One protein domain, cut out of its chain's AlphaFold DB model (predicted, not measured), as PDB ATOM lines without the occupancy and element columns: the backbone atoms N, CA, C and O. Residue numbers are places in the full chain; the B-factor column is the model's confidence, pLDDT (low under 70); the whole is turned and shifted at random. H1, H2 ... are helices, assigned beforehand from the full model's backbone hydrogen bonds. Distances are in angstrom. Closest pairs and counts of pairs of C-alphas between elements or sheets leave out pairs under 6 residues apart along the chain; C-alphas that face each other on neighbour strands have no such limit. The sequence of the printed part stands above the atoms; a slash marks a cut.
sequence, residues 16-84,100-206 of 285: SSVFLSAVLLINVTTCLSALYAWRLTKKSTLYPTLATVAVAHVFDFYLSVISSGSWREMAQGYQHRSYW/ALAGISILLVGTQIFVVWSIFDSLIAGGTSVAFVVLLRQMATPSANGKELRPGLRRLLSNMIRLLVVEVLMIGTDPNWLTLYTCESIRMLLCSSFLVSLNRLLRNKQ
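This is residues 16 to 84 and 100 to 206 of the 285 residues of an uncharacterized protein of Catenaria anguillulae PL171 (UniProt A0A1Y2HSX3). A long, loose up-and-down bundle of five helices, H1, H2, H4, H5 and H6, has H6 packed between H1 and H5, with H2 on H1 and part of the very long H4 on H5. H3 and residues 100 to 106 of H4 stick out at one end, and residues 142 to 147 at the other. The printed part has 176 residues with six named helices, H1 to H6 in order, and no named strand; it is all helix. It is loose, with a radius of gyration of the C-alphas of 20.7 A, and a rod spanning 79 by 34 by 26 A.

H1, residues 16 to 41, touches H2, residues 46 to 67, in a hairpin, closest at the C-alphas of Cys 31 and Ala 51, 4.6 A, at a shallow tilt of 17 degrees. H3, residues 70 to 82, touches no helix; it and H2 meet only through their link. H4, residues 100 to 140, touches H5, residues 151 to 171, with residues 126 to 140 alone, closest at the C-alphas of Val 133 and Ile 161, 7.0 A; they form a hairpin. H6, residues 178 to 206, forms a hairpin with H5, closest at the C-alphas of Ile 171 and Leu 180, 5.6 A, at a shallow tilt of 9 degrees. H6 touches H1, closest at the C-alphas of Thr 30 and Leu 189, 5.7 A, running the same way at a shallow tilt of 22 degrees. H1 and H4 are apart. Every O i to N i+4 pair is within hydrogen-bond range in H1, H2, H4 and H5; in H3 8 of 9 are, in H6 23 of 25.

H1 begins at C-alpha 16 (195.499, 147.833, 139.564) and is 37.2 A long. H2 measures 31.1 A, H3 17.1 A, H4 58.6 A and H5 30.6 A. H6, 43.5 A, ends at C-alpha 206 (189.674, 105.902, 118.862).

The C-alphas farthest apart, of Trp 84 and Asn 145, are 80.9 A apart. Residues 85 to 99 are not printed; C-alphas 84 and 100 are 16.9 A apart across the cut. Of the links printed whole, none is long. Mean pLDDT of the printed part is 73.9; 47 residues are under 70, among them 67 to 84 and 103 to 116.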
ATOM      1  N   SER A  16     195.802 148.903 138.614       62.47
ATOM      2  CA  SER A  16     195.499 147.833 139.564       62.47
ATOM      3  C   SER A  16     194.072 147.290 139.437       62.47
ATOM      4  O   SER A  16     193.887 146.089 139.586       62.47
ATOM      5  N   SER A  17     193.063 148.121 139.132       65.75
ATOM      6  CA  SER A  17     191.672 147.654 138.981       65.75
ATOM      7  C   SER A  17     191.443 146.903 137.667       65.75
ATOM      8  O   SER A  17     190.688 145.926 137.632       65.75
ATOM      9  N   VAL A  18     192.136 147.312 136.599       70.62
ATOM     10  CA  VAL A  18     192.153 146.597 135.315       70.62
ATOM     11  C   VAL A  18     192.824 145.233 135.483       70.62
ATOM     12  O   VAL A  18     192.254 144.221 135.078       70.62
ATOM     13  N   PHE A  19     193.979 145.183 136.152       69.69
ATOM     14  CA  PHE A  19     194.659 143.927 136.473       69.69
ATOM     15  C   PHE A  19     193.811 143.025 137.378       69.69
ATOM     16  O   PHE A  19     193.685 141.835 137.093       69.69
ATOM     17  N   LEU A  20     193.149 143.585 138.398       70.44
ATOM     18  CA  LEU A  20     192.206 142.852 139.255       70.44
ATOM     19  C   LEU A  20     191.120 142.160 138.434       70.44
ATOM     20  O   LEU A  20     190.811 140.987 138.640       70.44
ATOM     21  N   SER A  21     190.544 142.911 137.499       71.19
ATOM     22  CA  SER A  21     189.450 142.449 136.659       71.19
ATOM     23  C   SER A  21     189.924 141.371 135.685       71.19
ATOM     24  O   SER A  21     189.216 140.389 135.478       71.19
ATOM     25  N   ALA A  22     191.139 141.497 135.140       74.12
ATOM     26  CA  ALA A  22     191.749 140.479 134.288       74.12
ATOM     27  C   ALA A  22     192.018 139.172 135.054       74.12
ATOM     28  O   ALA A  22     191.601 138.106 134.603       74.12
ATOM     29  N   VAL A  23     192.643 139.243 136.235       74.94
ATOM     30  CA  VAL A  23     192.921 138.078 137.097       74.94
ATOM     31  C   VAL A  23     191.627 137.370 137.499       74.94
ATOM     32  O   VAL A  23     191.512 136.148 137.376       74.94
ATOM     33  N   LEU A  24     190.614 138.131 137.921       77.56
ATOM     34  CA  LEU A  24     189.309 137.579 138.272       77.56
ATOM     35  C   LEU A  24     188.650 136.900 137.065       77.56
ATOM     36  O   LEU A  24     188.175 135.769 137.178       77.56
ATOM     37  N   LEU A  25     188.660 137.553 135.898       77.81
ATOM     38  CA  LEU A  25     188.090 137.009 134.668       77.81
ATOM     39  C   LEU A  25     188.775 135.698 134.262       77.81
ATOM     40  O   LEU A  25     188.089 134.746 133.884       77.81
ATOM     41  N   ILE A  26     190.103 135.617 134.372       77.56
ATOM     42  CA  ILE A  26     190.876 134.409 134.052       77.56
ATOM     43  C   ILE A  26     190.517 133.256 134.999       77.56
ATOM     44  O   ILE A  26     190.269 132.133 134.550       77.56
ATOM     45  N   ASN A  27     190.429 133.512 136.303       77.56
ATOM     46  CA  ASN A  27     190.080 132.465 137.265       77.56
ATOM     47  C   ASN A  27     188.628 131.990 137.106       77.56
ATOM     48  O   ASN A  27     188.362 130.785 137.113       77.56
ATOM     49  N   VAL A  28     187.689 132.910 136.866       78.12
ATOM     50  CA  VAL A  28     186.283 132.572 136.592       78.12
ATOM     51  C   VAL A  28     186.159 131.761 135.303       78.12
ATOM     52  O   VAL A  28     185.505 130.718 135.295       78.12
ATOM     53  N   THR A  29     186.817 132.177 134.219       79.44
ATOM     54  CA  THR A  29     186.794 131.431 132.949       79.44
ATOM     55  C   THR A  29     187.446 130.057 133.074       79.44
ATOM     56  O   THR A  29     186.933 129.092 132.500       79.44
ATOM     57  N   THR A  30     188.509 129.923 133.870       80.50
ATOM     58  CA  THR A  30     189.135 128.628 134.177       80.50
ATOM     59  C   THR A  30     188.176 127.717 134.942       80.50
ATOM     60  O   THR A  30     187.977 126.570 134.540       80.50
ATOM     61  N   CYS A  31     187.511 128.234 135.980       84.56
ATOM     62  CA  CYS A  31     186.506 127.495 136.744       84.56
ATOM     63  C   CYS A  31     185.346 127.022 135.848       84.56
ATOM     64  O   CYS A  31     185.016 125.834 135.823       84.56
ATOM     65  N   LEU A  32     184.782 127.918 135.032       86.50
ATOM     66  CA  LEU A  32     183.700 127.582 134.099       86.50
ATOM     67  C   LEU A  32     184.138 126.546 133.057       86.50
ATOM     68  O   LEU A  32     183.395 125.605 132.779       86.50
ATOM     69  N   SER A  33     185.351 126.675 132.516       82.88
ATOM     70  CA  SER A  33     185.908 125.720 131.550       82.88
ATOM     71  C   SER A  33     186.115 124.340 132.173       82.88
ATOM     72  O   SER A  33     185.770 123.330 131.557       82.88
ATOM     73  N   ALA A  34     186.615 124.286 133.411       83.06
ATOM     74  CA  ALA A  34     186.788 123.048 134.162       83.06
ATOM     75  C   ALA A  34     185.437 122.370 134.442       83.06
ATOM     76  O   ALA A  34     185.274 121.182 134.161       83.06
ATOM     77  N   LEU A  35     184.434 123.124 134.905       87.50
ATOM     78  CA  LEU A  35     183.080 122.613 135.147       87.50
ATOM     79  C   LEU A  35     182.398 122.141 133.857       87.50
ATOM     80  O   LEU A  35     181.745 121.094 133.842       87.50
ATOM     81  N   TYR A  36     182.568 122.874 132.759       88.94
ATOM     82  CA  TYR A  36     182.052 122.477 131.453       88.94
ATOM     83  C   TYR A  36     182.705 121.173 130.967       88.94
ATOM     84  O   TYR A  36     182.010 120.226 130.589       88.94
ATOM     85  N   ALA A  37     184.035 121.072 131.052       84.75
ATOM     86  CA  ALA A  37     184.770 119.862 130.699       84.75
ATOM     87  C   ALA A  37     184.387 118.668 131.591       84.75
ATOM     88  O   ALA A  37     184.245 117.547 131.087       84.75
ATOM     89  N   TRP A  38     184.149 118.901 132.885       89.00
ATOM     90  CA  TRP A  38     183.655 117.890 133.819       89.00
ATOM     91  C   TRP A  38     182.294 117.341 133.385       89.00
ATOM     92  O   TRP A  38     182.134 116.123 133.273       89.00
ATOM     93  N   ARG A  39     181.342 118.219 133.038       90.12
ATOM     94  CA  ARG A  39     180.015 117.811 132.542       90.12
ATOM     95  C   ARG A  39     180.098 116.953 131.280       90.12
ATOM     96  O   ARG A  39     179.327 116.006 131.144       90.12
ATOM     97  N   LEU A  40     181.045 117.247 130.387       86.06
ATOM     98  CA  LEU A  40     181.252 116.489 129.150       86.06
ATOM     99  C   LEU A  40     181.965 115.144 129.351       86.06
ATOM    100  O   LEU A  40     181.831 114.241 128.524       86.06
ATOM    101  N   THR A  41     182.768 114.996 130.405       82.50
ATOM    102  CA  THR A  41     183.576 113.784 130.631       82.50
ATOM    103  C   THR A  41     183.003 112.847 131.692       82.50
ATOM    104  O   THR A  41     183.319 111.661 131.626       82.50
ATOM    105  N   LYS A  42     182.183 113.342 132.634       78.75
ATOM    106  CA  LYS A  42     181.478 112.650 133.745       78.75
ATOM    107  C   LYS A  42     182.284 111.671 134.625       78.75
ATOM    108  O   LYS A  42     181.746 111.182 135.608       78.75
ATOM    109  N   LYS A  43     183.549 111.376 134.316       79.12
ATOM    110  CA  LYS A  43     184.339 110.308 134.960       79.12
ATOM    111  C   LYS A  43     185.680 110.754 135.540       79.12
ATOM    112  O   LYS A  43     186.307 109.970 136.238       79.12
ATOM    113  N   SER A  44     186.145 111.969 135.245       82.81
ATOM    114  CA  SER A  44     187.462 112.426 135.703       82.81
ATOM    115  C   SER A  44     187.330 113.369 136.896       82.81
ATOM    116  O   SER A  44     186.694 114.419 136.784       82.81
ATOM    117  N   THR A  45     187.949 112.996 138.018       85.06
ATOM    118  CA  THR A  45     188.041 113.793 139.253       85.06
ATOM    119  C   THR A  45     188.966 115.003 139.116       85.06
ATOM    120  O   THR A  45     188.850 115.941 139.891       85.06
ATOM    121  N   LEU A  46     189.822 115.042 138.089       82.25
ATOM    122  CA  LEU A  46     190.742 116.160 137.840       82.25
ATOM    123  C   LEU A  46     190.026 117.500 137.634       82.25
ATOM    124  O   LEU A  46     190.492 118.530 138.107       82.25
ATOM    125  N   TYR A  47     188.901 117.502 136.919       83.75
ATOM    126  CA  TYR A  47     188.196 118.739 136.578       83.75
ATOM    127  C   TYR A  47     187.546 119.442 137.780       83.75
ATOM    128  O   TYR A  47     187.731 120.653 137.896       83.75
ATOM    129  N   PRO A  48     186.819 118.756 138.688       82.56
ATOM    130  CA  PRO A  48     186.315 119.410 139.891       82.56
ATOM    131  C   PRO A  48     187.450 119.878 140.805       82.56
ATOM    132  O   PRO A  48     187.351 120.980 141.328       82.56
ATOM    133  N   THR A  49     188.559 119.133 140.924       78.19
ATOM    134  CA  THR A  49     189.739 119.605 141.672       78.19
ATOM    135  C   THR A  49     190.294 120.903 141.083       78.19
ATOM    136  O   THR A  49     190.537 121.850 141.823       78.19
ATOM    137  N   LEU A  50     190.423 120.993 139.753       79.25
ATOM    138  CA  LEU A  50     190.878 122.212 139.076       79.25
ATOM    139  C   LEU A  50     189.926 123.398 139.319       79.25
ATOM    140  O   LEU A  50     190.374 124.522 139.527       79.25
ATOM    141  N   ALA A  51     188.612 123.150 139.338       82.50
ATOM    142  CA  ALA A  51     187.619 124.170 139.664       82.50
ATOM    143  C   ALA A  51     187.741 124.644 141.124       82.50
ATOM    144  O   ALA A  51     187.693 125.845 141.378       82.50
ATOM    145  N   THR A  52     187.953 123.728 142.077       79.12
ATOM    146  CA  THR A  52     188.177 124.075 143.489       79.12
ATOM    147  C   THR A  52     189.433 124.925 143.665       79.12
ATOM    148  O   THR A  52     189.378 125.930 144.368       79.12
ATOM    149  N   VAL A  53     190.531 124.579 142.986       79.06
ATOM    150  CA  VAL A  53     191.773 125.372 143.008       79.06
ATOM    151  C   VAL A  53     191.539 126.770 142.430       79.06
ATOM    152  O   VAL A  53     191.960 127.753 143.030       79.06
ATOM    153  N   ALA A  54     190.798 126.893 141.323       78.12
ATOM    154  CA  ALA A  54     190.470 128.199 140.744       78.12
ATOM    155  C   ALA A  54     189.642 129.070 141.702       78.12
ATOM    156  O   ALA A  54     189.897 130.265 141.826       78.12
ATOM    157  N   VAL A  55     188.675 128.480 142.413       78.75
ATOM    158  CA  VAL A  55     187.886 129.193 143.431       78.75
ATOM    159  C   VAL A  55     188.762 129.613 144.612       78.75
ATOM    160  O   VAL A  55     188.668 130.759 145.048       78.75
ATOM    161  N   ALA A  56     189.635 128.728 145.097       78.50
ATOM    162  CA  ALA A  56     190.577 129.049 146.165       78.50
ATOM    163  C   ALA A  56     191.496 130.218 145.774       78.50
ATOM    164  O   ALA A  56     191.666 131.134 146.571       78.50
ATOM    165  N   HIS A  57     191.981 130.256 144.528       78.69
ATOM    166  CA  HIS A  57     192.770 131.377 144.010       78.69
ATOM    167  C   HIS A  57     192.006 132.700 143.985       78.69
ATOM    168  O   HIS A  57     192.573 133.733 144.331       78.69
ATOM    169  N   VAL A  58     190.722 132.694 143.605       78.25
ATOM    170  CA  VAL A  58     189.891 133.910 143.663       78.25
ATOM    171  C   VAL A  58     189.763 134.407 145.099       78.25
ATOM    172  O   VAL A  58     189.873 135.608 145.337       78.25
ATOM    173  N   PHE A  59     189.550 133.496 146.051       77.81
ATOM    174  CA  PHE A  59     189.461 133.841 147.468       77.81
ATOM    175  C   PHE A  59     190.782 134.379 148.016       77.81
ATOM    176  O   PHE A  59     190.777 135.431 148.651       77.81
ATOM    177  N   ASP A  60     191.897 133.704 147.745       75.19
ATOM    178  CA  ASP A  60     193.225 134.134 148.186       75.19
ATOM    179  C   ASP A  60     193.585 135.513 147.620       75.19
ATOM    180  O   ASP A  60     193.952 136.428 148.355       75.19
ATOM    181  N   PHE A  61     193.351 135.712 146.322       73.50
ATOM    182  CA  PHE A  61     193.544 137.001 145.673       73.50
ATOM    183  C   PHE A  61     192.661 138.095 146.289       73.50
ATOM    184  O   PHE A  61     193.131 139.200 146.560       73.50
ATOM    185  N   TYR A  62     191.390 137.799 146.569       75.94
ATOM    186  CA  TYR A  62     190.482 138.748 147.211       75.94
ATOM    187  C   TYR A  62     190.950 139.131 148.624       75.94
ATOM    188  O   TYR A  62     190.955 140.313 148.977       75.94
ATOM    189  N   LEU A  63     191.410 138.157 149.414       76.19
ATOM    190  CA  LEU A  63     191.997 138.393 150.733       76.19
ATOM    191  C   LEU A  63     193.289 139.214 150.639       76.19
ATOM    192  O   LEU A  63     193.479 140.136 151.432       76.19
ATOM    193  N   SER A  64     194.129 138.955 149.636       70.38
ATOM    194  CA  SER A  64     195.341 139.730 149.355       70.38
ATOM    195  C   SER A  64     195.022 141.198 149.048       70.38
ATOM    196  O   SER A  64     195.603 142.105 149.648       70.38
ATOM    197  N   VAL A  65     194.016 141.461 148.208       72.44
ATOM    198  CA  VAL A  65     193.551 142.824 147.890       72.44
ATOM    199  C   VAL A  65     192.993 143.537 149.126       72.44
ATOM    200  O   VAL A  65     193.255 144.722 149.332       72.44
ATOM    201  N   ILE A  66     192.265 142.822 149.988       73.25
ATOM    202  CA  ILE A  66     191.806 143.367 151.272       73.25
ATOM    203  C   ILE A  66     193.000 143.671 152.190       73.25
ATOM    204  O   ILE A  66     193.037 144.720 152.834       73.25
ATOM    205  N   SER A  67     194.003 142.793 152.238       69.38
ATOM    206  CA  SER A  67     195.155 142.933 153.135       69.38
ATOM    207  C   SER A  67     196.148 144.026 152.711       69.38
ATOM    208  O   SER A  67     196.723 144.701 153.567       69.38
ATOM    209  N   SER A  68     196.314 144.249 151.401       68.06
ATOM    210  CA  SER A  68     197.347 145.114 150.805       68.06
ATOM    211  C   SER A  68     197.095 146.617 150.955       68.06
ATOM    212  O   SER A  68     197.930 147.429 150.566       68.06
ATOM    213  N   GLY A  69     196.013 147.024 151.620       59.50
ATOM    214  CA  GLY A  69     195.952 148.371 152.182       59.50
ATOM    215  C   GLY A  69     195.209 149.426 151.365       59.50
ATOM    216  O   GLY A  69     195.288 150.593 151.737       59.50
ATOM    217  N   SER A  70     194.352 149.050 150.408       55.84
ATOM    218  CA  SER A  70     193.232 149.935 150.008       55.84
ATOM    219  C   SER A  70     192.427 150.385 151.244       55.84
ATOM    220  O   SER A  70     192.076 151.554 151.411       55.84
ATOM    221  N   TRP A  71     192.274 149.480 152.216       54.84
ATOM    222  CA  TRP A  71     191.710 149.794 153.525       54.84
ATOM    223  C   TRP A  71     192.602 150.673 154.392       54.84
ATOM    224  O   TRP A  71     192.066 151.348 155.254       54.84
ATOM    225  N   ARG A  72     193.930 150.692 154.213       55.97
ATOM    226  CA  ARG A  72     194.824 151.578 154.979       55.97
ATOM    227  C   ARG A  72     194.703 153.017 154.501       55.97
ATOM    228  O   ARG A  72     194.635 153.898 155.347       55.97
ATOM    229  N   GLU A  73     194.587 153.256 153.197       62.16
ATOM    230  CA  GLU A  73     194.322 154.601 152.666       62.16
ATOM    231  C   GLU A  73     192.892 155.061 152.973       62.16
ATOM    232  O   GLU A  73     192.695 156.191 153.425       62.16
ATOM    233  N   MET A  74     191.895 154.169 152.861       53.34
ATOM    234  CA  MET A  74     190.550 154.463 153.366       53.34
ATOM    235  C   MET A  74     190.561 154.701 154.876       53.34
ATOM    236  O   MET A  74     189.938 155.651 155.325       53.34
ATOM    237  N   ALA A  75     191.283 153.911 155.673       56.00
ATOM    238  CA  ALA A  75     191.366 154.077 157.123       56.00
ATOM    239  C   ALA A  75     192.156 155.323 157.530       56.00
ATOM    240  O   ALA A  75     191.825 155.904 158.553       56.00
ATOM    241  N   GLN A  76     193.148 155.772 156.758       58.00
ATOM    242  CA  GLN A  76     193.844 157.044 156.983       58.00
ATOM    243  C   GLN A  76     192.949 158.237 156.619       58.00
ATOM    244  O   GLN A  76     192.853 159.189 157.395       58.00
ATOM    245  N   GLY A  77     192.198 158.152 155.515       56.44
ATOM    246  CA  GLY A  77     191.148 159.122 155.182       56.44
ATOM    247  C   GLY A  77     190.009 159.138 156.211       56.44
ATOM    248  O   GLY A  77     189.509 160.201 156.585       56.44
ATOM    249  N   TYR A  78     189.649 157.967 156.745       50.06
ATOM    250  CA  TYR A  78     188.702 157.825 157.845       50.06
ATOM    251  C   TYR A  78     189.303 158.244 159.180       50.06
ATOM    252  O   TYR A  78     188.550 158.756 159.988       50.06
ATOM    253  N   GLN A  79     190.608 158.119 159.443       49.38
ATOM    254  CA  GLN A  79     191.204 158.574 160.703       49.38
ATOM    255  C   GLN A  79     190.947 160.068 160.886       49.38
ATOM    256  O   GLN A  79     190.486 160.472 161.949       49.38
ATOM    257  N   HIS A  80     191.070 160.869 159.825       50.41
ATOM    258  CA  HIS A  80     190.790 162.304 159.893       50.41
ATOM    259  C   HIS A  80     189.314 162.652 160.208       50.41
ATOM    260  O   HIS A  80     189.040 163.762 160.666       50.41
ATOM    261  N   ARG A  81     188.360 161.720 160.018       49.22
ATOM    262  CA  ARG A  81     186.935 161.866 160.406       49.22
ATOM    263  C   ARG A  81     186.519 161.047 161.638       49.22
ATOM    264  O   ARG A  81     185.585 161.436 162.328       49.22
ATOM    265  N   SER A  82     187.201 159.953 161.952       47.06
ATOM    266  CA  SER A  82     186.831 158.978 162.985       47.06
ATOM    267  C   SER A  82     187.472 159.256 164.341       47.06
ATOM    268  O   SER A  82     186.956 158.756 165.341       47.06
ATOM    269  N   TYR A  83     188.493 160.125 164.429       47.53
ATOM    270  CA  TYR A  83     188.877 160.721 165.721       47.53
ATOM    271  C   TYR A  83     187.697 161.456 166.389       47.53
ATOM    272  O   TYR A  83     187.666 161.573 167.611       47.53
ATOM    273  N   TRP A  84     186.673 161.857 165.625       48.41
ATOM    274  CA  TRP A  84     185.441 162.437 166.167       48.41
ATOM    275  C   TRP A  84     184.402 161.410 166.645       48.41
ATOM    276  O   TRP A  84     183.537 161.762 167.443       48.41
ATOM    277  N   ALA A 100     195.614 149.082 169.274       72.75
ATOM    278  CA  ALA A 100     196.255 149.561 168.053       72.75
ATOM    279  C   ALA A 100     197.564 148.804 167.774       72.75
ATOM    280  O   ALA A 100     197.774 148.340 166.655       72.75
ATOM    281  N   LEU A 101     198.411 148.612 168.791       72.50
ATOM    282  CA  LEU A 101     199.656 147.850 168.667       72.50
ATOM    283  C   LEU A 101     199.403 146.370 168.361       72.50
ATOM    284  O   LEU A 101     200.076 145.813 167.497       72.50
ATOM    285  N   ALA A 102     198.407 145.746 168.995       73.12
ATOM    286  CA  ALA A 102     198.011 144.371 168.701       73.12
ATOM    287  C   ALA A 102     197.502 144.229 167.257       73.12
ATOM    288  O   ALA A 102     197.931 143.324 166.543       73.12
ATOM    289  N   GLY A 103     196.660 145.156 166.788       67.75
ATOM    290  CA  GLY A 103     196.195 145.188 165.401       67.75
ATOM    291  C   GLY A 103     197.339 145.370 164.397       67.75
ATOM    292  O   GLY A 103     197.414 144.643 163.409       67.75
ATOM    293  N   ILE A 104     198.276 146.283 164.675       69.88
ATOM    294  CA  ILE A 104     199.476 146.498 163.850       69.88
ATOM    295  C   ILE A 104     200.357 145.243 163.831       69.88
ATOM    296  O   ILE A 104     200.812 144.846 162.760       69.88
ATOM    297  N   SER A 105     200.559 144.592 164.979       65.12
ATOM    298  CA  SER A 105     201.369 143.377 165.092       65.12
ATOM    299  C   SER A 105     200.752 142.203 164.332       65.12
ATOM    300  O   SER A 105     201.465 141.511 163.611       65.12
ATOM    301  N   ILE A 106     199.436 141.993 164.439       68.50
ATOM    302  CA  ILE A 106     198.724 140.943 163.692       68.50
ATOM    303  C   ILE A 106     198.829 141.198 162.184       68.50
ATOM    304  O   ILE A 106     199.094 140.270 161.424       68.50
ATOM    305  N   LEU A 107     198.691 142.454 161.746       67.06
ATOM    306  CA  LEU A 107     198.841 142.817 160.336       67.06
ATOM    307  C   LEU A 107     200.275 142.608 159.831       67.06
ATOM    308  O   LEU A 107     200.454 142.077 158.742       67.06
ATOM    309  N   LEU A 108     201.293 142.987 160.610       66.38
ATOM    310  CA  LEU A 108     202.702 142.782 160.252       66.38
ATOM    311  C   LEU A 108     203.040 141.294 160.128       66.38
ATOM    312  O   LEU A 108     203.577 140.875 159.104       66.38
ATOM    313  N   VAL A 109     202.667 140.492 161.127       68.06
ATOM    314  CA  VAL A 109     202.896 139.041 161.116       68.06
ATOM    315  C   VAL A 109     202.132 138.382 159.966       68.06
ATOM    316  O   VAL A 109     202.709 137.580 159.234       68.06
ATOM    317  N   GLY A 110     200.879 138.784 159.734       67.25
ATOM    318  CA  GLY A 110     200.072 138.301 158.614       67.25
ATOM    319  C   GLY A 110     200.714 138.589 157.256       67.25
ATOM    320  O   GLY A 110     200.824 137.683 156.438       67.25
ATOM    321  N   THR A 111     201.209 139.811 157.030       67.81
ATOM    322  CA  THR A 111     201.855 140.169 155.753       67.81
ATOM    323  C   THR A 111     203.144 139.390 155.493       67.81
ATOM    324  O   THR A 111     203.362 138.948 154.371       67.81
ATOM    325  N   GLN A 112     203.974 139.162 156.516       67.81
ATOM    326  CA  GLN A 112     205.226 138.414 156.353       67.81
ATOM    327  C   GLN A 112     204.969 136.928 156.081       67.81
ATOM    328  O   GLN A 112     205.560 136.362 155.164       67.81
ATOM    329  N   ILE A 113     204.045 136.307 156.825       68.69
ATOM    330  CA  ILE A 113     203.646 134.909 156.590       68.69
ATOM    331  C   ILE A 113     203.068 134.755 155.182       68.69
ATOM    332  O   ILE A 113     203.397 133.795 154.491       68.69
ATOM    333  N   PHE A 114     202.260 135.718 154.734       64.19
ATOM    334  CA  PHE A 114     201.667 135.703 153.402       64.19
ATOM    335  C   PHE A 114     202.712 135.802 152.286       64.19
ATOM    336  O   PHE A 114     202.659 135.035 151.330       64.19
ATOM    337  N   VAL A 115     203.695 136.697 152.422       67.38
ATOM    338  CA  VAL A 115     204.791 136.830 151.447       67.38
ATOM    339  C   VAL A 115     205.608 135.542 151.376       67.38
ATOM    340  O   VAL A 115     205.841 135.027 150.286       67.38
ATOM    341  N   VAL A 116     205.998 134.976 152.523       69.12
ATOM    342  CA  VAL A 116     206.756 133.715 152.563       69.12
ATOM    343  C   VAL A 116     205.947 132.564 151.959       69.12
ATOM    344  O   VAL A 116     206.490 131.785 151.177       69.12
ATOM    345  N   TRP A 117     204.650 132.482 152.270       72.06
ATOM    346  CA  TRP A 117     203.748 131.487 151.692       72.06
ATOM    347  C   TRP A 117     203.621 131.642 150.175       72.06
ATOM    348  O   TRP A 117     203.743 130.660 149.456       72.06
ATOM    349  N   SER A 118     203.452 132.868 149.676       65.25
ATOM    350  CA  SER A 118     203.343 133.155 148.242       65.25
ATOM    351  C   SER A 118     204.630 132.821 147.481       65.25
ATOM    352  O   SER A 118     204.570 132.228 146.405       65.25
ATOM    353  N   ILE A 119     205.804 133.116 148.057       68.12
ATOM    354  CA  ILE A 119     207.099 132.697 147.494       68.12
ATOM    355  C   ILE A 119     207.173 131.172 147.422       68.12
ATOM    356  O   ILE A 119     207.533 130.615 146.386       68.12
ATOM    357  N   PHE A 120     206.841 130.490 148.519       70.31
ATOM    358  CA  PHE A 120     206.879 129.034 148.583       70.31
ATOM    359  C   PHE A 120     205.926 128.391 147.571       70.31
ATOM    360  O   PHE A 120     206.328 127.490 146.834       70.31
ATOM    361  N   ASP A 121     204.693 128.891 147.488       70.06
ATOM    362  CA  ASP A 121     203.688 128.429 146.538       70.06
ATOM    363  C   ASP A 121     204.150 128.656 145.093       70.06
ATOM    364  O   ASP A 121     204.126 127.724 144.295       70.06
ATOM    365  N   SER A 122     204.715 129.829 144.782       66.62
ATOM    366  CA  SER A 122     205.301 130.127 143.469       66.62
ATOM    367  C   SER A 122     206.472 129.204 143.108       66.62
ATOM    368  O   SER A 122     206.604 128.780 141.957       66.62
ATOM    369  N   LEU A 123     207.309 128.825 144.077       69.62
ATOM    370  CA  LEU A 123     208.401 127.875 143.854       69.62
ATOM    371  C   LEU A 123     207.881 126.458 143.587       69.62
ATOM    372  O   LEU A 123     208.354 125.798 142.659       69.62
ATOM    373  N   ILE A 124     206.890 125.990 144.352       71.56
ATOM    374  CA  ILE A 124     206.239 124.692 144.108       71.56
ATOM    375  C   ILE A 124     205.517 124.699 142.759       71.56
ATOM    376  O   ILE A 124     205.620 123.749 141.978       71.56
ATOM    377  N   ALA A 125     204.823 125.787 142.449       69.88
ATOM    378  CA  ALA A 125     204.182 126.045 141.174       69.88
ATOM    379  C   ALA A 125     205.181 125.971 140.009       69.88
ATOM    380  O   ALA A 125     204.980 125.220 139.051       69.88
ATOM    381  N   GLY A 126     206.303 126.678 140.113       70.44
ATOM    382  CA  GLY A 126     207.382 126.619 139.133       70.44
ATOM    383  C   GLY A 126     207.950 125.205 138.991       70.44
ATOM    384  O   GLY A 126     208.076 124.692 137.877       70.44
ATOM    385  N   GLY A 127     208.221 124.530 140.109       71.00
ATOM    386  CA  GLY A 127     208.747 123.164 140.134       71.00
ATOM    387  C   GLY A 127     207.813 122.147 139.474       71.00
ATOM    388  O   GLY A 127     208.252 121.349 138.645       71.00
ATOM    389  N   THR A 128     206.516 122.205 139.778       71.88
ATOM    390  CA  THR A 128     205.498 121.337 139.162       71.88
ATOM    391  C   THR A 128     205.381 121.582 137.660       71.88
ATOM    392  O   THR A 128     205.336 120.621 136.890       71.88
ATOM    393  N   SER A 129     205.431 122.841 137.220       73.38
ATOM    394  CA  SER A 129     205.461 123.195 135.800       73.38
ATOM    395  C   SER A 129     206.698 122.652 135.076       73.38
ATOM    396  O   SER A 129     206.578 122.085 133.987       73.38
ATOM    397  N   VAL A 130     207.888 122.773 135.674       74.38
ATOM    398  CA  VAL A 130     209.136 122.230 135.108       74.38
ATOM    399  C   VAL A 130     209.084 120.705 135.047       74.38
ATOM    400  O   VAL A 130     209.365 120.132 133.993       74.38
ATOM    401  N   ALA A 131     208.668 120.040 136.129       73.81
ATOM    402  CA  ALA A 131     208.508 118.587 136.168       73.81
ATOM    403  C   ALA A 131     207.529 118.103 135.090       73.81
ATOM    404  O   ALA A 131     207.805 117.134 134.382       73.81
ATOM    405  N   PHE A 132     206.424 118.824 134.896       76.19
ATOM    406  CA  PHE A 132     205.458 118.537 133.845       76.19
ATOM    407  C   PHE A 132     206.062 118.688 132.444       76.19
ATOM    408  O   PHE A 132     205.882 117.808 131.604       76.19
ATOM    409  N   VAL A 133     206.835 119.748 132.186       76.31
ATOM    410  CA  VAL A 133     207.551 119.927 130.911       76.31
ATOM    411  C   VAL A 133     208.577 118.818 130.676       76.31
ATOM    412  O   VAL A 133     208.685 118.327 129.551       76.31
ATOM    413  N   VAL A 134     209.316 118.399 131.706       81.31
ATOM    414  CA  VAL A 134     210.273 117.285 131.618       81.31
ATOM    415  C   VAL A 134     209.544 115.988 131.278       81.31
ATOM    416  O   VAL A 134     209.938 115.303 130.336       81.31
ATOM    417  N   LEU A 135     208.443 115.690 131.965       79.94
ATOM    418  CA  LEU A 135     207.628 114.501 131.721       79.94
ATOM    419  C   LEU A 135     207.032 114.524 130.306       79.94
ATOM    420  O   LEU A 135     207.084 113.534 129.577       79.94
ATOM    421  N   LEU A 136     206.546 115.680 129.856       75.38
ATOM    422  CA  LEU A 136     206.088 115.875 128.485       75.38
ATOM    423  C   LEU A 136     207.216 115.708 127.462       75.38
ATOM    424  O   LEU A 136     206.979 115.120 126.409       75.38
ATOM    425  N   ARG A 137     208.434 116.183 127.749       80.56
ATOM    426  CA  ARG A 137     209.612 115.960 126.897       80.56
ATOM    427  C   ARG A 137     209.991 114.485 126.828       80.56
ATOM    428  O   ARG A 137     210.290 114.021 125.737       80.56
ATOM    429  N   GLN A 138     209.918 113.758 127.938       82.69
ATOM    430  CA  GLN A 138     210.161 112.312 127.982       82.69
ATOM    431  C   GLN A 138     209.097 111.526 127.204       82.69
ATOM    432  O   GLN A 138     209.408 110.567 126.503       82.69
ATOM    433  N   MET A 139     207.837 111.960 127.255       71.62
ATOM    434  CA  MET A 139     206.794 111.395 126.394       71.62
ATOM    435  C   MET A 139     206.967 111.802 124.926       71.62
ATOM    436  O   MET A 139     206.511 111.087 124.037       71.62
ATOM    437  N   ALA A 140     207.598 112.953 124.670       74.12
ATOM    438  CA  ALA A 140     207.863 113.476 123.336       74.12
ATOM    439  C   ALA A 140     209.109 112.880 122.671       74.12
ATOM    440  O   ALA A 140     209.200 112.901 121.440       74.12
ATOM    441  N   THR A 141     210.071 112.385 123.455       80.50
ATOM    442  CA  THR A 141     211.232 111.681 122.920       80.50
ATOM    443  C   THR A 141     210.748 110.449 122.165       80.50
ATOM    444  O   THR A 141     209.949 109.684 122.708       80.50
ATOM    445  N   PRO A 142     211.168 110.278 120.900       70.88
ATOM    446  CA  PRO A 142     210.730 109.160 120.086       70.88
ATOM    447  C   PRO A 142     211.070 107.871 120.828       70.88
ATOM    448  O   PRO A 142     212.235 107.572 121.084       70.88
ATOM    449  N   SER A 143     210.031 107.136 121.224       65.06
ATOM    450  CA  SER A 143     210.191 105.785 121.750       65.06
ATOM    451  C   SER A 143     211.008 104.992 120.731       65.06
ATOM    452  O   SER A 143     210.767 105.142 119.530       65.06
ATOM    453  N   ALA A 144     211.942 104.153 121.192       71.94
ATOM    454  CA  ALA A 144     212.826 103.330 120.354       71.94
ATOM    455  C   ALA A 144     212.095 102.563 119.227       71.94
ATOM    456  O   ALA A 144     212.690 102.203 118.220       71.94
ATOM    457  N   ASN A 145     210.775 102.408 119.349       76.75
ATOM    458  CA  ASN A 145     209.857 101.894 118.337       76.75
ATOM    459  C   ASN A 145     209.599 102.819 117.119       76.75
ATOM    460  O   ASN A 145     208.668 102.553 116.358       76.75
ATOM    461  N   GLY A 146     210.330 103.926 116.943       78.81
ATOM    462  CA  GLY A 146     210.307 104.759 115.728       78.81
ATOM    463  C   GLY A 146     208.995 105.504 115.439       78.81
ATOM    464  O   GLY A 146     208.847 106.117 114.386       78.81
ATOM    465  N   LYS A 147     208.016 105.478 116.352       75.12
ATOM    466  CA  LYS A 147     206.754 106.205 116.168       75.12
ATOM    467  C   LYS A 147     206.969 107.677 116.484       75.12
ATOM    468  O   LYS A 147     207.001 108.067 117.652       75.12
ATOM    469  N   GLU A 148     207.104 108.482 115.436       78.75
ATOM    470  CA  GLU A 148     207.194 109.931 115.559       78.75
ATOM    471  C   GLU A 148     206.000 110.504 116.330       78.75
ATOM    472  O   GLU A 148     204.842 110.096 116.174       78.75
ATOM    473  N   LEU A 149     206.292 111.484 117.184       74.00
ATOM    474  CA  LEU A 149     205.266 112.203 117.915       74.00
ATOM    475  C   LEU A 149     204.365 112.961 116.941       74.00
ATOM    476  O   LEU A 149     204.848 113.618 116.020       74.00
ATOM    477  N   ARG A 150     203.047 112.951 117.186       80.06
ATOM    478  CA  ARG A 150     202.106 113.717 116.358       80.06
ATOM    479  C   ARG A 150     202.557 115.184 116.280       80.06
ATOM    480  O   ARG A 150     202.726 115.813 117.330       80.06
ATOM    481  N   PRO A 151     202.647 115.775 115.075       82.25
ATOM    482  CA  PRO A 151     203.117 117.150 114.905       82.25
ATOM    483  C   PRO A 151     202.262 118.160 115.688       82.25
ATOM    484  O   PRO A 151     202.781 119.156 116.191       82.25
ATOM    485  N   GLY A 152     200.967 117.873 115.877       82.88
ATOM    486  CA  GLY A 152     200.072 118.685 116.707       82.88
ATOM    487  C   GLY A 152     200.456 118.716 118.190       82.88
ATOM    488  O   GLY A 152     200.466 119.789 118.787       82.88
ATOM    489  N   LEU A 153     200.840 117.574 118.776       83.06
ATOM    490  CA  LEU A 153     201.280 117.515 120.175       83.06
ATOM    491  C   LEU A 153     202.612 118.249 120.355       83.06
ATOM    492  O   LEU A 153     202.780 118.980 121.325       83.06
ATOM    493  N   ARG A 154     203.527 118.120 119.385       84.19
ATOM    494  CA  ARG A 154     204.809 118.835 119.389       84.19
ATOM    495  C   ARG A 154     204.619 120.355 119.370       84.19
ATOM    496  O   ARG A 154     205.261 121.054 120.149       84.19
ATOM    497  N   ARG A 155     203.719 120.868 118.520       86.25
ATOM    498  CA  ARG A 155     203.375 122.304 118.490       86.25
ATOM    499  C   ARG A 155     202.753 122.764 119.808       86.25
ATOM    500  O   ARG A 155     203.150 123.802 120.325       86.25
ATOM    501  N   LEU A 156     201.835 121.974 120.372       83.81
ATOM    502  CA  LEU A 156     201.194 122.274 121.654       83.81
ATOM    503  C   LEU A 156     202.229 122.370 122.791       83.81
ATOM    504  O   LEU A 156     202.250 123.364 123.514       83.81
ATOM    505  N   LEU A 157     203.132 121.386 122.891       83.44
ATOM    506  CA  LEU A 157     204.245 121.389 123.850       83.44
ATOM    507  C   LEU A 157     205.132 122.619 123.674       83.44
ATOM    508  O   LEU A 157     205.464 123.288 124.646       83.44
ATOM    509  N   SER A 158     205.527 122.914 122.432       86.12
ATOM    510  CA  SER A 158     206.414 124.038 122.137       86.12
ATOM    511  C   SER A 158     205.792 125.367 122.559       86.12
ATOM    512  O   SER A 158     206.499 126.222 123.086       86.12
ATOM    513  N   ASN A 159     204.489 125.551 122.338       84.50
ATOM    514  CA  ASN A 159     203.791 126.765 122.749       84.50
ATOM    515  C   ASN A 159     203.721 126.872 124.274       84.50
ATOM    516  O   ASN A 159     204.002 127.934 124.820       84.50
ATOM    517  N   MET A 160     203.424 125.765 124.957       82.56
ATOM    518  CA  MET A 160     203.359 125.740 126.417       82.56
ATOM    519  C   MET A 160     204.725 126.028 127.056       82.56
ATOM    520  O   MET A 160     204.800 126.810 127.993       82.56
ATOM    521  N   ILE A 161     205.813 125.476 126.505       83.50
ATOM    522  CA  ILE A 161     207.182 125.752 126.968       83.50
ATOM    523  C   ILE A 161     207.530 127.234 126.796       83.50
ATOM    524  O   ILE A 161     208.066 127.838 127.718       83.50
ATOM    525  N   ARG A 162     207.225 127.833 125.637       84.44
ATOM    526  CA  ARG A 162     207.497 129.262 125.399       84.44
ATOM    527  C   ARG A 162     206.758 130.147 126.395       84.44
ATOM    528  O   ARG A 162     207.348 131.086 126.912       84.44
ATOM    529  N   LEU A 163     205.497 129.831 126.679       82.00
ATOM    530  CA  LEU A 163     204.697 130.576 127.647       82.00
ATOM    531  C   LEU A 163     205.234 130.422 129.069       82.00
ATOM    532  O   LEU A 163     205.334 131.420 129.769       82.00
ATOM    533  N   LEU A 164     205.671 129.217 129.451       79.69
ATOM    534  CA  LEU A 164     206.302 128.987 130.750       79.69
ATOM    535  C   LEU A 164     207.599 129.792 130.914       79.69
ATOM    536  O   LEU A 164     207.885 130.317 131.982       79.69
ATOM    537  N   VAL A 165     208.396 129.910 129.847       81.88
ATOM    538  CA  VAL A 165     209.621 130.724 129.865       81.88
ATOM    539  C   VAL A 165     209.289 132.205 130.043       81.88
ATOM    540  O   VAL A 165     209.944 132.874 130.835       81.88
ATOM    541  N   VAL A 166     208.269 132.713 129.341       81.94
ATOM    542  CA  VAL A 166     207.805 134.103 129.501       81.94
ATOM    543  C   VAL A 166     207.309 134.349 130.925       81.94
ATOM    544  O   VAL A 166     207.626 135.381 131.504       81.94
ATOM    545  N   GLU A 167     206.585 133.392 131.500       77.62
ATOM    546  CA  GLU A 167     206.090 133.447 132.873       77.62
ATOM    547  C   GLU A 167     207.233 133.573 133.891       77.62
ATOM    548  O   GLU A 167     207.257 134.512 134.684       77.62
ATOM    549  N   VAL A 168     208.231 132.685 133.817       77.00
ATOM    550  CA  VAL A 168     209.413 132.733 134.696       77.00
ATOM    551  C   VAL A 168     210.162 134.062 134.548       77.00
ATOM    552  O   VAL A 168     210.645 134.607 135.539       77.00
ATOM    553  N   LEU A 169     210.223 134.615 133.331       78.56
ATOM    554  CA  LEU A 169     210.841 135.920 133.088       78.56
ATOM    555  C   LEU A 169     210.054 137.063 133.747       78.56
ATOM    556  O   LEU A 169     210.652 137.953 134.343       78.56
ATOM    557  N   MET A 170     208.722 137.031 133.647       75.44
ATOM    558  CA  MET A 170     207.832 138.050 134.212       75.44
ATOM    559  C   MET A 170     207.903 138.072 135.744       75.44
ATOM    560  O   MET A 170     207.979 139.155 136.327       75.44
ATOM    561  N   ILE A 171     207.964 136.899 136.391       72.69
ATOM    562  CA  ILE A 171     208.089 136.772 137.856       72.69
ATOM    563  C   ILE A 171     209.341 137.494 138.376       72.69
ATOM    564  O   ILE A 171     209.291 138.126 139.425       72.69
ATOM    565  N   GLY A 172     210.451 137.461 137.633       70.06
ATOM    566  CA  GLY A 172     211.701 138.109 138.046       70.06
ATOM    567  C   GLY A 172     211.701 139.640 137.967       70.06
ATOM    568  O   GLY A 172     212.631 140.264 138.473       70.06
ATOM    569  N   THR A 173     210.701 140.254 137.324       75.25
ATOM    570  CA  THR A 173     210.725 141.693 136.991       75.25
ATOM    571  C   THR A 173     209.786 142.571 137.815       75.25
ATOM    572  O   THR A 173     209.902 143.793 137.728       75.25
ATOM    573  N   ASP A 174     208.880 142.002 138.617       65.75
ATOM    574  CA  ASP A 174     207.848 142.790 139.300       65.75
ATOM    575  C   ASP A 174     208.100 142.963 140.809       65.75
ATOM    576  O   ASP A 174     208.029 141.986 141.559       65.75
ATOM    577  N   PRO A 175     208.319 144.201 141.293       64.38
ATOM    578  CA  PRO A 175     208.459 144.479 142.721       64.38
ATOM    579  C   PRO A 175     207.146 144.359 143.515       64.38
ATOM    580  O   PRO A 175     207.191 144.269 144.741       64.38
ATOM    581  N   ASN A 176     205.980 144.367 142.858       68.38
ATOM    582  CA  ASN A 176     204.680 144.513 143.526       68.38
ATOM    583  C   ASN A 176     203.883 143.211 143.688       68.38
ATOM    584  O   ASN A 176     202.712 143.276 144.058       68.38
ATOM    585  N   TRP A 177     204.472 142.039 143.413       68.81
ATOM    586  CA  TRP A 177     203.830 140.711 143.527       68.81
ATOM    587  C   TRP A 177     202.554 140.512 142.674       68.81
ATOM    588  O   TRP A 177     202.004 139.412 142.610       68.81
ATOM    589  N   LEU A 178     202.085 141.540 141.965       70.31
ATOM    590  CA  LEU A 178     200.857 141.530 141.170       70.31
ATOM    591  C   LEU A 178     201.024 140.681 139.903       70.31
ATOM    592  O   LEU A 178     200.119 139.957 139.476       70.31
ATOM    593  N   THR A 179     202.216 140.734 139.318       72.56
ATOM    594  CA  THR A 179     202.600 139.927 138.161       72.56
ATOM    595  C   THR A 179     202.679 138.456 138.533       72.56
ATOM    596  O   THR A 179     202.338 137.627 137.699       72.56
ATOM    597  N   LEU A 180     203.010 138.118 139.784       73.12
ATOM    598  CA  LEU A 180     203.003 136.735 140.264       73.12
ATOM    599  C   LEU A 180     201.582 136.153 140.238       73.12
ATOM    600  O   LEU A 180     201.367 135.106 139.634       73.12
ATOM    601  N   TYR A 181     200.586 136.881 140.754       71.56
ATOM    602  CA  TYR A 181     199.170 136.482 140.657       71.56
ATOM    603  C   TYR A 181     198.662 136.381 139.215       71.56
ATOM    604  O   TYR A 181     197.860 135.503 138.874       71.56
ATOM    605  N   THR A 182     199.116 137.291 138.357       73.94
ATOM    606  CA  THR A 182     198.747 137.291 136.938       73.94
ATOM    607  C   THR A 182     199.351 136.085 136.219       73.94
ATOM    608  O   THR A 182     198.641 135.394 135.490       73.94
ATOM    609  N   CYS A 183     200.628 135.793 136.471       75.94
ATOM    610  CA  CYS A 183     201.334 134.621 135.957       75.94
ATOM    611  C   CYS A 183     200.633 133.333 136.379       75.94
ATOM    612  O   CYS A 183     200.278 132.526 135.528       75.94
ATOM    613  N   GLU A 184     200.306 133.216 137.663       73.44
ATOM    614  CA  GLU A 184     199.615 132.065 138.231       73.44
ATOM    615  C   GLU A 184     198.244 131.818 137.572       73.44
ATOM    616  O   GLU A 184     197.897 130.703 137.173       73.44
ATOM    617  N   SER A 185     197.490 132.892 137.335       75.69
ATOM    618  CA  SER A 185     196.199 132.818 136.639       75.69
ATOM    619  C   SER A 185     196.365 132.393 135.173       75.69
ATOM    620  O   SER A 185     195.620 131.547 134.667       75.69
ATOM    621  N   ILE A 186     197.366 132.942 134.475       76.38
ATOM    622  CA  ILE A 186     197.702 132.551 133.098       76.38
ATOM    623  C   ILE A 186     198.114 131.074 133.054       76.38
ATOM    624  O   ILE A 186     197.654 130.336 132.181       76.38
ATOM    625  N   ARG A 187     198.917 130.608 134.012       74.31
ATOM    626  CA  ARG A 187     199.380 129.223 134.132       74.31
ATOM    627  C   ARG A 187     198.217 128.244 134.244       74.31
ATOM    628  O   ARG A 187     198.144 127.273 133.487       74.31
ATOM    629  N   MET A 188     197.260 128.545 135.115       73.44
ATOM    630  CA  MET A 188     196.012 127.795 135.270       73.44
ATOM    631  C   MET A 188     195.204 127.728 133.963       73.44
ATOM    632  O   MET A 188     194.776 126.644 133.546       73.44
ATOM    633  N   LEU A 189     195.057 128.858 133.263       76.62
ATOM    634  CA  LEU A 189     194.350 128.937 131.980       76.62
ATOM    635  C   LEU A 189     195.032 128.109 130.879       76.62
ATOM    636  O   LEU A 189     194.369 127.411 130.100       76.62
ATOM    637  N   LEU A 190     196.362 128.168 130.813       77.25
ATOM    638  CA  LEU A 190     197.161 127.411 129.853       77.25
ATOM    639  C   LEU A 190     197.113 125.914 130.139       77.25
ATOM    640  O   LEU A 190     196.923 125.128 129.208       77.25
ATOM    641  N   CYS A 191     197.208 125.519 131.409       76.25
ATOM    642  CA  CYS A 191     197.066 124.131 131.836       76.25
ATOM    643  C   CYS A 191     195.685 123.575 131.450       76.25
ATOM    644  O   CYS A 191     195.587 122.528 130.809       76.25
ATOM    645  N   SER A 192     194.616 124.326 131.727       76.88
ATOM    646  CA  SER A 192     193.248 124.022 131.290       76.88
ATOM    647  C   SER A 192     193.161 123.795 129.770       76.88
ATOM    648  O   SER A 192     192.716 122.740 129.304       76.88
ATOM    649  N   SER A 193     193.663 124.749 128.985       79.44
ATOM    650  CA  SER A 193     193.632 124.699 127.516       79.44
ATOM    651  C   SER A 193     194.443 123.523 126.960       79.44
ATOM    652  O   SER A 193     194.034 122.861 125.994       79.44
ATOM    653  N   PHE A 194     195.577 123.226 127.596       80.88
ATOM    654  CA  PHE A 194     196.416 122.077 127.290       80.88
ATOM    655  C   PHE A 194     195.674 120.763 127.553       80.88
ATOM    656  O   PHE A 194     195.606 119.921 126.658       80.88
ATOM    657  N   LEU A 195     195.058 120.597 128.729       78.50
ATOM    658  CA  LEU A 195     194.312 119.387 129.091       78.50
ATOM    659  C   LEU A 195     193.134 119.137 128.144       78.50
ATOM    660  O   LEU A 195     192.913 118.001 127.716       78.50
ATOM    661  N   VAL A 196     192.409 120.189 127.751       82.62
ATOM    662  CA  VAL A 196     191.325 120.088 126.761       82.62
ATOM    663  C   VAL A 196     191.867 119.625 125.407       82.62
ATOM    664  O   VAL A 196     191.309 118.712 124.790       82.62
ATOM    665  N   SER A 197     192.974 120.212 124.952       84.31
ATOM    666  CA  SER A 197     193.618 119.851 123.684       84.31
ATOM    667  C   SER A 197     194.144 118.415 123.699       84.31
ATOM    668  O   SER A 197     193.939 117.666 122.741       84.31
ATOM    669  N   LEU A 198     194.753 117.996 124.810       79.31
ATOM    670  CA  LEU A 198     195.235 116.637 125.017       79.31
ATOM    671  C   LEU A 198     194.076 115.634 124.989       79.31
ATOM    672  O   LEU A 198     194.143 114.640 124.268       79.31
ATOM    673  N   ASN A 199     192.982 115.917 125.697       82.31
ATOM    674  CA  ASN A 199     191.799 115.058 125.722       82.31
ATOM    675  C   ASN A 199     191.192 114.893 124.314       82.31
ATOM    676  O   ASN A 199     190.872 113.778 123.903       82.31
ATOM    677  N   ARG A 200     191.119 115.972 123.519       83.88
ATOM    678  CA  ARG A 200     190.686 115.903 122.109       83.88
ATOM    679  C   ARG A 200     191.608 115.020 121.265       83.88
ATOM    680  O   ARG A 200     191.129 114.172 120.512       83.88
ATOM    681  N   LEU A 201     192.924 115.173 121.413       80.75
ATOM    682  CA  LEU A 201     193.908 114.366 120.683       80.75
ATOM    683  C   LEU A 201     193.830 112.875 121.041       80.75
ATOM    684  O   LEU A 201     193.960 112.033 120.147       80.75
ATOM    685  N   LEU A 202     193.599 112.558 122.319       78.75
ATOM    686  CA  LEU A 202     193.446 111.189 122.812       78.75
ATOM    687  C   LEU A 202     192.143 110.549 122.318       78.75
ATOM    688  O   LEU A 202     192.170 109.416 121.841       78.75
ATOM    689  N   ARG A 203     191.022 111.282 122.343       79.75
ATOM    690  CA  ARG A 203     189.720 110.790 121.854       79.75
ATOM    691  C   ARG A 203     189.702 110.556 120.346       79.75
ATOM    692  O   ARG A 203     189.231 109.516 119.895       79.75
ATOM    693  N   ASN A 204     190.306 111.451 119.563       75.75
ATOM    694  CA  ASN A 204     190.379 111.296 118.105       75.75
ATOM    695  C   ASN A 204     191.175 110.054 117.666       75.75
ATOM    696  O   ASN A 204     191.053 109.613 116.527       75.75
ATOM    697  N   LYS A 205     191.985 109.455 118.550       64.31
ATOM    698  CA  LYS A 205     192.701 108.205 118.263       64.31
ATOM    699  C   LYS A 205     191.767 106.990 118.194       64.31
ATOM    700  O   LYS A 205     192.092 106.038 117.495       64.31
ATOM    701  N   GLN A 206     190.624 107.019 118.880       58.50
ATOM    702  CA  GLN A 206     189.674 105.902 118.862       58.50
ATOM    703  C   GLN A 206     188.772 105.913 117.621       58.50
ATOM    704  O   GLN A 206     188.352 104.857 117.167       58.50
TER     705      GLN A 206